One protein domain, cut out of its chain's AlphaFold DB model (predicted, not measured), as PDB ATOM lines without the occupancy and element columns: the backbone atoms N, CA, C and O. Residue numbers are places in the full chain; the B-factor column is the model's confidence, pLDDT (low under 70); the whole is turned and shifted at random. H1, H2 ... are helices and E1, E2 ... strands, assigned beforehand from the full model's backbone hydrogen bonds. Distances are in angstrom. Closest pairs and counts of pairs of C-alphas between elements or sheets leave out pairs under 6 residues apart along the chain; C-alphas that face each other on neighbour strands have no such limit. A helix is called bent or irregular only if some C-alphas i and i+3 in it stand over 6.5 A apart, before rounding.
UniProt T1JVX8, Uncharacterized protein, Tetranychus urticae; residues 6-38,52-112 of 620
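AT A GLANCE: This is residues 6 to 38 and 52 to 112 of the 620 residues of an uncharacterized protein of Tetranychus urticae (UniProt T1JVX8). One helix, H3, sits between two small three-stranded sheets, with H4 crossing it and covering the same face of the sheet E4 E6 E5. On its other side H3 packs along the sheet E2 E1 E3, and at that end of the domain H1 and H2 turn a corner, with H2 far from H3 and H4. The printed part has 94 residues, with four named helices and six named strands in the order E1 E2 H1 H2 E3 H3 E4 H4 E5 E6, and its class is mixed, helices and strands. One sheet runs E2, E1, E3 and is mixed; the other runs E4, E6, E5 and is antiparallel throughout. The whole is compact, with a radius of gyration of the C-alphas of 13.3 A, yet elongated in outline, 48 by 26 by 17 A.

IN THESE COORDINATES: In one sheet, E4 is residues 76 to 79, E6 is residues 106 to 111, 16.3 A long, and E5 is residues 97 to 101, 13.1 A long. E6 ends with C-alpha 111 at (351.059, 284.992, 375.015). H4, residues 80 to 92, measures 19.2 A and is neither bent nor irregular, but only just: C-alphas 81 and 84 are 6.5 A apart. H3, residues 60 to 70, measures 14.9 A and begins with C-alpha 60 at (332.890, 286.599, 372.708). In the other sheet, E1 is residues 6 to 10, E2 is residues 13 to 18, 17.5 A long, and E3 is residues 52 to 55. E1 begins with C-alpha 6 at (337.357, 293.901, 383.454). H1 is residues 19 to 25 and H2 is residues 27 to 37, 15.6 A long.

HOW THE PARTS SIT: E6 is the inner strand between E4 and E5, antiparallel to both. N 78 and O 107 are 2.8 A apart, and N 100 and O 108 are 2.9 A apart, both within hydrogen-bond range. E5 and E6 form a hairpin. E4, H4 and E5 make a split strand-helix-strand unit, two strands running the same way with E6 between them in the sheet, and its crossover is right-handed. H3 and H4 on the same face of this sheet give two layers, helices over one face. H4, at a height of 9.9 A, lies over E6 and runs along it at 9 degrees on the local plane. H3 stands up from this sheet, rising 48 degrees, and its closest C-alphas to E6 are those of Val 69 and Met 110, 6.0 A apart. H3 and H4 touch, about perpendicular at 82 degrees, with the C-alphas of Asp 62 and Leu 86 closest at 5.2 A. H3 is also on the sheet E2 E1 E3, again two layers, at a height of 9.6 A and along E2 at 2 degrees on the local plane. In that sheet E1 and E2 are an antiparallel hairpin, with N 8 and O 15 at 2.8 A, while E1 and E3 are parallel, with N 53 and O 7 at 2.8 A. H1 and H3 only just touch, with 3 pairs of C-alphas within 8 A, the closest being Ile 21 and Leu 70 at 7.4 A. H1 and H2 touch only at the corner, where the C-alphas of Thr 23 and Gly 30 are 4.8 A apart. H2 is apart from H3 and H4. Every O i to N i+4 pair is within hydrogen-bond range in H1, H2 and H3; in H4, 7 of 9 are.

THE WHOLE: The two C-alphas farthest apart are those of Ser 38 and Asn 104, at 48.6 A. Residues 39 to 51 are not printed, and C-alphas 38 and 52 are 17.4 A apart across this cut, in the link from H2 to E3. The links that are printed whole are tight. The mean pLDDT of the printed part is 77.7; values under 70 fall at residues 32 to 38, 52, 56, 73 to 74, 81 to 82 and 102 to 105.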
ATOM      1  N   ILE A   6     337.594 292.974 384.565       78.50
ATOM      2  CA  ILE A   6     337.357 293.901 383.454       78.50
ATOM      3  C   ILE A   6     336.195 293.342 382.632       78.50
ATOM      4  O   ILE A   6     336.202 292.155 382.290       78.50
ATOM      5  N   THR A   7     335.206 294.173 382.302       80.94
ATOM      6  CA  THR A   7     334.099 293.781 381.416       80.94
ATOM      7  C   THR A   7     334.446 294.132 379.974       80.94
ATOM      8  O   THR A   7     334.850 295.251 379.685       80.94
ATOM      9  N   PHE A   8     334.240 293.199 379.052       81.94
ATOM     10  CA  PHE A   8     334.355 293.417 377.615       81.94
ATOM     11  C   PHE A   8     332.974 293.316 376.973       81.94
ATOM     12  O   PHE A   8     332.206 292.402 377.285       81.94
ATOM     13  N   ILE A   9     332.664 294.251 376.075       78.19
ATOM     14  CA  ILE A   9     331.391 294.327 375.349       78.19
ATOM     15  C   ILE A   9     331.684 294.113 373.860       78.19
ATOM     16  O   ILE A   9     332.308 294.953 373.211       78.19
ATOM     17  N   CYS A  10     331.255 292.964 373.346       83.12
ATOM     18  CA  CYS A  10     331.468 292.454 371.993       83.12
ATOM     19  C   CYS A  10     330.189 292.522 371.147       83.12
ATOM     20  O   CYS A  10     329.118 292.880 371.637       83.12
ATOM     21  N   ARG A  11     330.290 292.159 369.860       81.44
ATOM     22  CA  ARG A  11     329.153 292.202 368.918       81.44
ATOM     23  C   ARG A  11     328.009 291.240 369.273       81.44
ATOM     24  O   ARG A  11     326.885 291.435 368.828       81.44
ATOM     25  N   ASP A  12     328.315 290.185 370.018       80.06
ATOM     26  CA  ASP A  12     327.442 289.067 370.397       80.06
ATOM     27  C   ASP A  12     327.179 288.990 371.918       80.06
ATOM     28  O   ASP A  12     326.695 287.972 372.410       80.06
ATOM     29  N   GLY A  13     327.473 290.064 372.666       79.81
ATOM     30  CA  GLY A  13     327.180 290.202 374.100       79.81
ATOM     31  C   GLY A  13     328.402 290.613 374.930       79.81
ATOM     32  O   GLY A  13     329.332 291.232 374.416       79.81
ATOM     33  N   CYS A  14     328.425 290.270 376.222       79.75
ATOM     34  CA  CYS A  14     329.523 290.623 377.130       79.75
ATOM     35  C   CYS A  14     330.256 289.410 377.733       79.75
ATOM     36  O   CYS A  14     329.736 288.294 377.796       79.75
ATOM     37  N   ILE A  15     331.487 289.640 378.194       82.06
ATOM     38  CA  ILE A  15     332.307 288.676 378.942       82.06
ATOM     39  C   ILE A  15     333.195 289.418 379.950       82.06
ATOM     40  O   ILE A  15     333.588 290.554 379.707       82.06
ATOM     41  N   THR A  16     333.530 288.792 381.083       81.38
ATOM     42  CA  THR A  16     334.499 289.348 382.046       81.38
ATOM     43  C   THR A  16     335.827 288.596 382.005       81.38
ATOM     44  O   THR A  16     335.848 287.366 381.932       81.38
ATOM     45  N   GLY A  17     336.934 289.337 382.051       76.69
ATOM     46  CA  GLY A  17     338.297 288.813 382.184       76.69
ATOM     47  C   GLY A  17     338.918 289.205 383.526       76.69
ATOM     48  O   GLY A  17     338.515 290.201 384.127       76.69
ATOM     49  N   ASN A  18     339.887 288.425 384.011       80.62
ATOM     50  CA  ASN A  18     340.612 288.731 385.249       80.62
ATOM     51  C   ASN A  18     341.548 289.936 385.030       80.62
ATOM     52  O   ASN A  18     342.404 289.885 384.146       80.62
ATOM     53  N   ARG A  19     341.398 290.993 385.845       78.50
ATOM     54  CA  ARG A  19     342.190 292.230 385.754       78.50
ATOM     55  C   ARG A  19     343.690 291.952 385.839       78.50
ATOM     56  O   ARG A  19     344.405 292.351 384.932       78.50
ATOM     57  N   PHE A  20     344.136 291.260 386.889       78.62
ATOM     58  CA  PHE A  20     345.556 291.003 387.165       78.62
ATOM     59  C   PHE A  20     346.238 290.250 386.020       78.62
ATOM     60  O   PHE A  20     347.334 290.599 385.597       78.62
ATOM     61  N   ILE A  21     345.563 289.234 385.475       78.25
ATOM     62  CA  ILE A  21     346.113 288.462 384.358       78.25
ATOM     63  C   ILE A  21     346.180 289.342 383.106       78.25
ATOM     64  O   ILE A  21     347.211 289.378 382.446       78.25
ATOM     65  N   LEU A  22     345.129 290.106 382.802       79.56
ATOM     66  CA  LEU A  22     345.128 290.986 381.633       79.56
ATOM     67  C   LEU A  22     346.200 292.084 381.713       79.56
ATOM     68  O   LEU A  22     346.867 292.314 380.712       79.56
ATOM     69  N   THR A  23     346.437 292.700 382.876       80.81
ATOM     70  CA  THR A  23     347.502 293.710 383.040       80.81
ATOM     71  C   THR A  23     348.916 293.142 382.879       80.81
ATOM     72  O   THR A  23     349.798 293.862 382.432       80.81
ATOM     73  N   ASN A  24     349.137 291.853 383.163       82.00
ATOM     74  CA  ASN A  24     350.452 291.216 382.992       82.00
ATOM     75  C   ASN A  24     350.792 290.895 381.522       82.00
ATOM     76  O   ASN A  24     351.957 290.668 381.198       82.00
ATOM     77  N   TYR A  25     349.794 290.858 380.632       82.62
ATOM     78  CA  TYR A  25     349.961 290.539 379.206       82.62
ATOM     79  C   TYR A  25     349.634 291.710 378.264       82.62
ATOM     80  O   TYR A  25     349.992 291.656 377.094       82.62
ATOM     81  N   SER A  26     348.954 292.754 378.751       83.50
ATOM     82  CA  SER A  26     348.518 293.918 377.972       83.50
ATOM     83  C   SER A  26     349.048 295.208 378.586       83.50
ATOM     84  O   SER A  26     348.561 295.666 379.625       83.50
ATOM     85  N   ARG A  27     349.997 295.847 377.896       77.69
ATOM     86  CA  ARG A  27     350.512 297.163 378.297       77.69
ATOM     87  C   ARG A  27     349.421 298.236 378.217       77.69
ATOM     88  O   ARG A  27     349.278 299.032 379.140       77.69
ATOM     89  N   LEU A  28     348.593 298.194 377.168       79.19
ATOM     90  CA  LEU A  28     347.456 299.100 376.970       79.19
ATOM     91  C   LEU A  28     346.443 299.036 378.125       79.19
ATOM     92  O   LEU A  28     345.971 300.079 378.575       79.19
ATOM     93  N   LEU A  29     346.110 297.840 378.629       77.19
ATOM     94  CA  LEU A  29     345.203 297.703 379.774       77.19
ATOM     95  C   LEU A  29     345.878 298.074 381.102       77.19
ATOM     96  O   LEU A  29     345.181 298.563 381.986       77.19
ATOM     97  N   GLY A  30     347.196 297.895 381.244       72.62
ATOM     98  CA  GLY A  30     347.965 298.435 382.370       72.62
ATOM     99  C   GLY A  30     347.862 299.961 382.439       72.62
ATOM    100  O   GLY A  30     347.221 300.499 383.343       72.62
ATOM    101  N   GLU A  31     348.390 300.646 381.419       73.31
ATOM    102  CA  GLU A  31     348.427 302.115 381.320       73.31
ATOM    103  C   GLU A  31     347.024 302.738 381.476       73.31
ATOM    104  O   GLU A  31     346.828 303.686 382.244       73.31
ATOM    105  N   ALA A  32     346.006 302.168 380.817       68.50
ATOM    106  CA  ALA A  32     344.631 302.653 380.924       68.50
ATOM    107  C   ALA A  32     344.050 302.512 382.345       68.50
ATOM    108  O   ALA A  32     343.369 303.426 382.820       68.50
ATOM    109  N   LEU A  33     344.307 301.400 383.041       66.12
ATOM    110  CA  LEU A  33     343.719 301.122 384.356       66.12
ATOM    111  C   LEU A  33     344.472 301.765 385.525       66.12
ATOM    112  O   LEU A  33     343.847 302.038 386.553       66.12
ATOM    113  N   GLU A  34     345.760 302.056 385.365       63.84
ATOM    114  CA  GLU A  34     346.524 302.923 386.268       63.84
ATOM    115  C   GLU A  34     346.047 304.378 386.146       63.84
ATOM    116  O   GLU A  34     345.760 305.022 387.159       63.84
ATOM    117  N   SER A  35     345.820 304.868 384.916       59.31
ATOM    118  CA  SER A  35     345.266 306.214 384.676       59.31
ATOM    119  C   SER A  35     343.851 306.422 385.242       59.31
ATOM    120  O   SER A  35     343.416 307.558 385.437       59.31
ATOM    121  N   TYR A  36     343.125 305.328 385.501       56.34
ATOM    122  CA  TYR A  36     341.818 305.346 386.156       56.34
ATOM    123  C   TYR A  36     341.949 305.430 387.685       56.34
ATOM    124  O   TYR A  36     341.164 306.112 388.338       56.34
ATOM    125  N   GLN A  37     342.965 304.778 388.264       54.22
ATOM    126  CA  GLN A  37     343.241 304.836 389.703       54.22
ATOM    127  C   GLN A  37     343.800 306.199 390.130       54.22
ATOM    128  O   GLN A  37     343.409 306.706 391.178       54.22
ATOM    129  N   SER A  38     344.624 306.849 389.302       49.91
ATOM    130  CA  SER A  38     345.146 308.198 389.582       49.91
ATOM    131  C   SER A  38     344.101 309.324 389.499       49.91
ATOM    132  O   SER A  38     344.409 310.469 389.825       49.91
ATOM    133  N   ALA A  52     334.670 299.227 381.376       63.59
ATOM    134  CA  ALA A  52     334.126 298.413 380.298       63.59
ATOM    135  C   ALA A  52     334.834 298.714 378.966       63.59
ATOM    136  O   ALA A  52     334.893 299.858 378.520       63.59
ATOM    137  N   VAL A  53     335.363 297.676 378.317       74.69
ATOM    138  CA  VAL A  53     336.115 297.775 377.058       74.69
ATOM    139  C   VAL A  53     335.214 297.354 375.895       74.69
ATOM    140  O   VAL A  53     334.804 296.195 375.792       74.69
ATOM    141  N   HIS A  54     334.887 298.292 375.005       75.69
ATOM    142  CA  HIS A  54     333.975 298.054 373.882       75.69
ATOM    143  C   HIS A  54     334.718 297.547 372.635       75.69
ATOM    144  O   HIS A  54     335.286 298.323 371.871       75.69
ATOM    145  N   LEU A  55     334.649 296.242 372.380       77.81
ATOM    146  CA  LEU A  55     335.256 295.560 371.233       77.81
ATOM    147  C   LEU A  55     334.196 295.219 370.169       77.81
ATOM    148  O   LEU A  55     334.017 294.058 369.802       77.81
ATOM    149  N   LYS A  56     333.509 296.251 369.654       66.06
ATOM    150  CA  LYS A  56     332.324 296.159 368.766       66.06
ATOM    151  C   LYS A  56     332.478 295.239 367.539       66.06
ATOM    152  O   LYS A  56     331.479 294.710 367.063       66.06
ATOM    153  N   ASN A  57     333.702 295.034 367.048       72.12
ATOM    154  CA  ASN A  57     333.991 294.244 365.844       72.12
ATOM    155  C   ASN A  57     334.467 292.805 366.130       72.12
ATOM    156  O   ASN A  57     334.694 292.053 365.187       72.12
ATOM    157  N   ASN A  58     334.619 292.412 367.399       79.50
ATOM    158  CA  ASN A  58     335.070 291.073 367.798       79.50
ATOM    159  C   ASN A  58     333.934 290.306 368.482       79.50
ATOM    160  O   ASN A  58     333.010 290.919 369.028       79.50
ATOM    161  N   SER A  59     334.022 288.975 368.490       81.19
ATOM    162  CA  SER A  59     333.062 288.124 369.194       81.19
ATOM    163  C   SER A  59     333.555 287.688 370.578       81.19
ATOM    164  O   SER A  59     334.757 287.595 370.846       81.19
ATOM    165  N   ILE A  60     332.619 287.301 371.448       82.38
ATOM    166  CA  ILE A  60     332.890 286.599 372.708       82.38
ATOM    167  C   ILE A  60     333.719 285.334 372.445       82.38
ATOM    168  O   ILE A  60     334.508 284.927 373.297       82.38
ATOM    169  N   ARG A  61     333.560 284.689 371.282       79.31
ATOM    170  CA  ARG A  61     334.321 283.487 370.905       79.31
ATOM    171  C   ARG A  61     335.813 283.784 370.748       79.31
ATOM    172  O   ARG A  61     336.628 282.972 371.184       79.31
ATOM    173  N   ASP A  62     336.156 284.950 370.207       82.62
ATOM    174  CA  ASP A  62     337.540 285.389 370.013       82.62
ATOM    175  C   ASP A  62     338.186 285.762 371.356       82.62
ATOM    176  O   ASP A  62     339.280 285.291 371.666       82.62
ATOM    177  N   LEU A  63     337.463 286.491 372.220       83.69
ATOM    178  CA  LEU A  63     337.897 286.756 373.601       83.69
ATOM    179  C   LEU A  63     338.042 285.475 374.433       83.69
ATOM    180  O   LEU A  63     339.005 285.346 375.179       83.69
ATOM    181  N   LYS A  64     337.134 284.500 374.298       81.25
ATOM    182  CA  LYS A  64     337.272 283.184 374.952       81.25
ATOM    183  C   LYS A  64     338.496 282.425 374.442       81.25
ATOM    184  O   LYS A  64     339.148 281.750 375.234       81.25
ATOM    185  N   CYS A  65     338.828 282.548 373.156       82.44
ATOM    186  CA  CYS A  65     340.046 281.973 372.595       82.44
ATOM    187  C   CYS A  65     341.295 282.653 373.179       82.44
ATOM    188  O   CYS A  65     342.186 281.955 373.652       82.44
ATOM    189  N   LEU A  66     341.316 283.989 373.257       85.19
ATOM    190  CA  LEU A  66     342.398 284.740 373.897       85.19
ATOM    191  C   LEU A  66     342.546 284.381 375.378       85.19
ATOM    192  O   LEU A  66     343.640 284.048 375.815       85.19
ATOM    193  N   PHE A  67     341.461 284.381 376.151       86.88
ATOM    194  CA  PHE A  67     341.504 284.025 377.571       86.88
ATOM    195  C   PHE A  67     341.977 282.577 377.779       86.88
ATOM    196  O   PHE A  67     342.686 282.304 378.740       86.88
ATOM    197  N   HIS A  68     341.665 281.651 376.865       81.50
ATOM    198  CA  HIS A  68     342.220 280.296 376.908       81.50
ATOM    199  C   HIS A  68     343.744 280.265 376.680       81.50
ATOM    200  O   HIS A  68     344.419 279.484 377.348       81.50
ATOM    201  N   VAL A  69     344.291 281.131 375.816       82.81
ATOM    202  CA  VAL A  69     345.750 281.324 375.684       82.81
ATOM    203  C   VAL A  69     346.334 281.931 376.965       82.81
ATOM    204  O   VAL A  69     347.275 281.371 377.512       82.81
ATOM    205  N   LEU A  70     345.757 283.029 377.475       79.88
ATOM    206  CA  LEU A  70     346.248 283.753 378.662       79.88
ATOM    207  C   LEU A  70     346.188 282.931 379.961       79.88
ATOM    208  O   LEU A  70     346.946 283.190 380.890       79.88
ATOM    209  N   TYR A  71     345.276 281.960 380.050       77.12
ATOM    210  CA  TYR A  71     345.176 281.035 381.183       77.12
ATOM    211  C   TYR A  71     345.923 279.707 380.947       77.12
ATOM    212  O   TYR A  71     345.911 278.846 381.828       77.12
ATOM    213  N   SER A  72     346.570 279.513 379.787       73.25
ATOM    214  CA  SER A  72     347.452 278.366 379.552       73.25
ATOM    215  C   SER A  72     348.866 278.687 380.025       73.25
ATOM    216  O   SER A  72     349.519 279.584 379.504       73.25
ATOM    217  N   LEU A  73     349.372 277.904 380.981       58.53
ATOM    218  CA  LEU A  73     350.725 278.054 381.533       58.53
ATOM    219  C   LEU A  73     351.841 277.564 380.583       58.53
ATOM    220  O   LEU A  73     352.999 277.506 380.989       58.53
ATOM    221  N   THR A  74     351.511 277.156 379.352       68.69
ATOM    222  CA  THR A  74     352.478 276.640 378.363       68.69
ATOM    223  C   THR A  74     352.151 277.102 376.940       68.69
ATOM    224  O   THR A  74     352.796 277.999 376.415       68.69
ATOM    225  N   TYR A  75     351.164 276.492 376.287       73.75
ATOM    226  CA  TYR A  75     350.658 276.877 374.968       73.75
ATOM    227  C   TYR A  75     349.209 276.408 374.806       73.75
ATOM    228  O   TYR A  75     348.751 275.507 375.510       73.75
ATOM    229  N   ALA A  76     348.471 277.007 373.875       77.38
ATOM    230  CA  ALA A  76     347.157 276.537 373.444       77.38
ATOM    231  C   ALA A  76     347.210 276.139 371.963       77.38
ATOM    232  O   ALA A  76     347.837 276.824 371.156       77.38
ATOM    233  N   GLU A  77     346.556 275.037 371.593       81.25
ATOM    234  CA  GLU A  77     346.446 274.609 370.193       81.25
ATOM    235  C   GLU A  77     345.158 275.164 369.572       81.25
ATOM    236  O   GLU A  77     344.042 274.859 369.994       81.25
ATOM    237  N   VAL A  78     345.328 276.028 368.572       79.81
ATOM    238  CA  VAL A  78     344.270 276.807 367.925       79.81
ATOM    239  C   VAL A  78     344.225 276.433 366.446       79.81
ATOM    240  O   VAL A  78     345.249 276.426 365.769       79.81
ATOM    241  N   SER A  79     343.046 276.107 365.915       79.19
ATOM    242  CA  SER A  79     342.901 275.796 364.488       79.19
ATOM    243  C   SER A  79     343.005 277.057 363.623       79.19
ATOM    244  O   SER A  79     342.578 278.135 364.044       79.19
ATOM    245  N   ASN A  80     343.514 276.923 362.392       70.94
ATOM    246  CA  ASN A  80     343.706 278.046 361.458       70.94
ATOM    247  C   ASN A  80     342.502 279.022 361.364       70.94
ATOM    248  O   ASN A  80     342.728 280.227 361.485       70.94
ATOM    249  N   PRO A  81     341.227 278.576 361.267       68.50
ATOM    250  CA  PRO A  81     340.079 279.490 361.194       68.50
ATOM    251  C   PRO A  81     339.794 280.286 362.479       68.50
ATOM    252  O   PRO A  81     339.029 281.244 362.442       68.50
ATOM    253  N   ARG A  82     340.361 279.885 363.626       68.12
ATOM    254  CA  ARG A  82     340.226 280.582 364.920       68.12
ATOM    255  C   ARG A  82     341.397 281.527 365.207       68.12
ATOM    256  O   ARG A  82     341.268 282.412 366.048       68.12
ATOM    257  N   LEU A  83     342.526 281.362 364.512       77.81
ATOM    258  CA  LEU A  83     343.721 282.175 364.728       77.81
ATOM    259  C   LEU A  83     343.515 283.643 364.321       77.81
ATOM    260  O   LEU A  83     344.023 284.534 364.993       77.81
ATOM    261  N   THR A  84     342.754 283.915 363.260       78.62
ATOM    262  CA  THR A  84     342.517 285.282 362.761       78.62
ATOM    263  C   THR A  84     341.776 286.153 363.780       78.62
ATOM    264  O   THR A  84     342.233 287.252 364.094       78.62
ATOM    265  N   GLY A  85     340.680 285.648 364.356       77.62
ATOM    266  CA  GLY A  85     339.931 286.323 365.423       77.62
ATOM    267  C   GLY A  85     340.774 286.536 366.683       77.62
ATOM    268  O   GLY A  85     340.840 287.647 367.208       77.62
ATOM    269  N   LEU A  86     341.514 285.508 367.106       84.38
ATOM    270  CA  LEU A  86     342.457 285.578 368.225       84.38
ATOM    271  C   LEU A  86     343.532 286.664 368.031       84.38
ATOM    272  O   LEU A  86     343.729 287.493 368.919       84.38
ATOM    273  N   GLN A  87     344.198 286.694 366.873       83.94
ATOM    274  CA  GLN A  87     345.191 287.722 366.551       83.94
ATOM    275  C   GLN A  87     344.577 289.128 366.498       83.94
ATOM    276  O   GLN A  87     345.236 290.089 366.886       83.94
ATOM    277  N   ASN A  88     343.338 289.268 366.014       83.44
ATOM    278  CA  ASN A  88     342.653 290.559 365.959       83.44
ATOM    279  C   ASN A  88     342.374 291.109 367.363       83.44
ATOM    280  O   ASN A  88     342.692 292.268 367.626       83.44
ATOM    281  N   VAL A  89     341.862 290.282 368.281       85.25
ATOM    282  CA  VAL A  89     341.645 290.695 369.677       85.25
ATOM    283  C   VAL A  89     342.972 290.977 370.386       85.25
ATOM    284  O   VAL A  89     343.074 291.980 371.083       85.25
ATOM    285  N   ALA A  90     344.000 290.147 370.187       87.19
ATOM    286  CA  ALA A  90     345.309 290.358 370.806       87.19
ATOM    287  C   ALA A  90     345.978 291.666 370.339       87.19
ATOM    288  O   ALA A  90     346.411 292.457 371.174       87.19
ATOM    289  N   ARG A  91     345.957 291.957 369.027       85.38
ATOM    290  CA  ARG A  91     346.437 293.237 368.471       85.38
ATOM    291  C   ARG A  91     345.658 294.444 369.008       85.38
ATOM    292  O   ARG A  91     346.259 295.479 369.261       85.38
ATOM    293  N   LEU A  92     344.344 294.319 369.216       84.25
ATOM    294  CA  LEU A  92     343.513 295.391 369.789       84.25
ATOM    295  C   LEU A  92     343.738 295.628 371.290       84.25
ATOM    296  O   LEU A  92     343.319 296.664 371.802       84.25
ATOM    297  N   LEU A  93     344.372 294.687 371.992       85.00
ATOM    298  CA  LEU A  93     344.684 294.790 373.416       85.00
ATOM    299  C   LEU A  93     346.190 294.948 373.686       85.00
ATOM    300  O   LEU A  93     346.584 294.855 374.839       85.00
ATOM    301  N   ASP A  94     347.032 295.193 372.677       85.00
ATOM    302  CA  ASP A  94     348.501 295.270 372.824       85.00
ATOM    303  C   ASP A  94     349.083 294.038 373.561       85.00
ATOM    304  O   ASP A  94     349.868 294.164 374.501       85.00
ATOM    305  N   ILE A  95     348.615 292.839 373.171       88.06
ATOM    306  CA  ILE A  95     349.079 291.534 373.670       88.06
ATOM    307  C   ILE A  95     349.897 290.853 372.571       88.06
ATOM    308  O   ILE A  95     349.368 290.505 371.511       88.06
ATOM    309  N   GLU A  96     351.177 290.604 372.836       86.94
ATOM    310  CA  GLU A  96     352.052 289.864 371.926       86.94
ATOM    311  C   GLU A  96     351.744 288.354 371.967       86.94
ATOM    312  O   GLU A  96     351.640 287.741 373.033       86.94
ATOM    313  N   LEU A  97     351.618 287.734 370.785       88.56
ATOM    314  CA  LEU A  97     351.385 286.297 370.626       88.56
ATOM    315  C   LEU A  97     352.534 285.636 369.858       88.56
ATOM    316  O   LEU A  97     352.709 285.864 368.661       88.56
ATOM    317  N   THR A  98     353.246 284.725 370.519       85.06
ATOM    318  CA  THR A  98     354.162 283.790 369.860       85.06
ATOM    319  C   THR A  98     353.363 282.688 369.167       85.06
ATOM    320  O   THR A  98     352.515 282.038 369.785       85.06
ATOM    321  N   LEU A  99     353.669 282.441 367.892       86.94
ATOM    322  CA  LEU A  99     353.038 281.418 367.056       86.94
ATOM    323  C   LEU A  99     354.066 280.354 366.659       86.94
ATOM    324  O   LEU A  99     355.180 280.681 366.253       86.94
ATOM    325  N   ARG A 100     353.698 279.073 366.755       81.62
ATOM    326  CA  ARG A 100     354.507 277.938 366.278       81.62
ATOM    327  C   ARG A 100     353.621 276.913 365.577       81.62
ATOM    328  O   ARG A 100     352.503 276.659 366.019       81.62
ATOM    329  N   ASN A 101     354.125 276.279 364.522       79.75
ATOM    330  CA  ASN A 101     353.387 275.220 363.832       79.75
ATOM    331  C   ASN A 101     353.148 274.037 364.788       79.75
ATOM    332  O   ASN A 101     354.083 273.529 365.409       79.75
ATOM    333  N   GLY A 102     351.886 273.633 364.938       69.06
ATOM    334  CA  GLY A 102     351.493 272.431 365.668       69.06
ATOM    335  C   GLY A 102     351.371 271.224 364.736       69.06
ATOM    336  O   GLY A 102     351.764 271.262 363.570       69.06
ATOM    337  N   ARG A 103     350.812 270.131 365.259       69.88
ATOM    338  CA  ARG A 103     350.480 268.939 364.463       69.88
ATOM    339  C   ARG A 103     349.066 269.071 363.880       69.88
ATOM    340  O   ARG A 103     348.255 269.852 364.371       69.88
ATOM    341  N   ASN A 104     348.773 268.298 362.836       65.25
ATOM    342  CA  ASN A 104     347.426 268.074 362.292       65.25
ATOM    343  C   ASN A 104     346.620 269.355 361.951       65.25
ATOM    344  O   ASN A 104     345.407 269.392 362.140       65.25
ATOM    345  N   GLY A 105     347.278 270.413 361.461       66.88
ATOM    346  CA  GLY A 105     346.612 271.657 361.037       66.88
ATOM    347  C   GLY A 105     346.255 272.642 362.163       66.88
ATOM    348  O   GLY A 105     345.560 273.630 361.914       66.88
ATOM    349  N   PHE A 106     346.734 272.403 363.386       74.62
ATOM    350  CA  PHE A 106     346.645 273.347 364.503       74.62
ATOM    351  C   PHE A 106     347.929 274.179 364.622       74.62
ATOM    352  O   PHE A 106     349.027 273.704 364.334       74.62
ATOM    353  N   ILE A 107     347.799 275.417 365.091       80.06
ATOM    354  CA  ILE A 107     348.906 276.313 365.436       80.06
ATOM    355  C   ILE A 107     348.966 276.437 366.959       80.06
ATOM    356  O   ILE A 107     347.949 276.624 367.627       80.06
ATOM    357  N   ARG A 108     350.171 276.319 367.517       82.50
ATOM    358  CA  ARG A 108     350.451 276.554 368.934       82.50
ATOM    359  C   ARG A 108     350.609 278.049 369.161       82.50
ATOM    360  O   ARG A 108     351.444 278.686 368.523       82.50
ATOM    361  N   VAL A 109     349.808 278.583 370.074       84.75
ATOM    362  CA  VAL A 109     349.770 280.000 370.438       84.75
ATOM    363  C   VAL A 109     350.122 280.143 371.914       84.75
ATOM    364  O   VAL A 109     349.627 279.390 372.752       84.75
ATOM    365  N   MET A 110     350.973 281.115 372.226       84.50
ATOM    366  CA  MET A 110     351.416 281.453 373.577       84.50
ATOM    367  C   MET A 110     351.480 282.979 373.689       84.50
ATOM    368  O   MET A 110     351.975 283.630 372.770       84.50
ATOM    369  N   ALA A 111     350.970 283.553 374.778       86.50
ATOM    370  CA  ALA A 111     351.059 284.992 375.015       86.50
ATOM    371  C   ALA A 111     352.384 285.350 375.699       86.50
ATOM    372  O   ALA A 111     352.821 284.649 376.612       86.50
ATOM    373  N   SER A 112     353.005 286.439 375.256       83.31
ATOM    374  CA  SER A 112     354.229 286.988 375.842       83.31
ATOM    375  C   SER A 112     353.854 287.937 376.989       83.31
ATOM    376  O   SER A 112     353.057 288.851 376.757       83.31
TER     377      SER A 112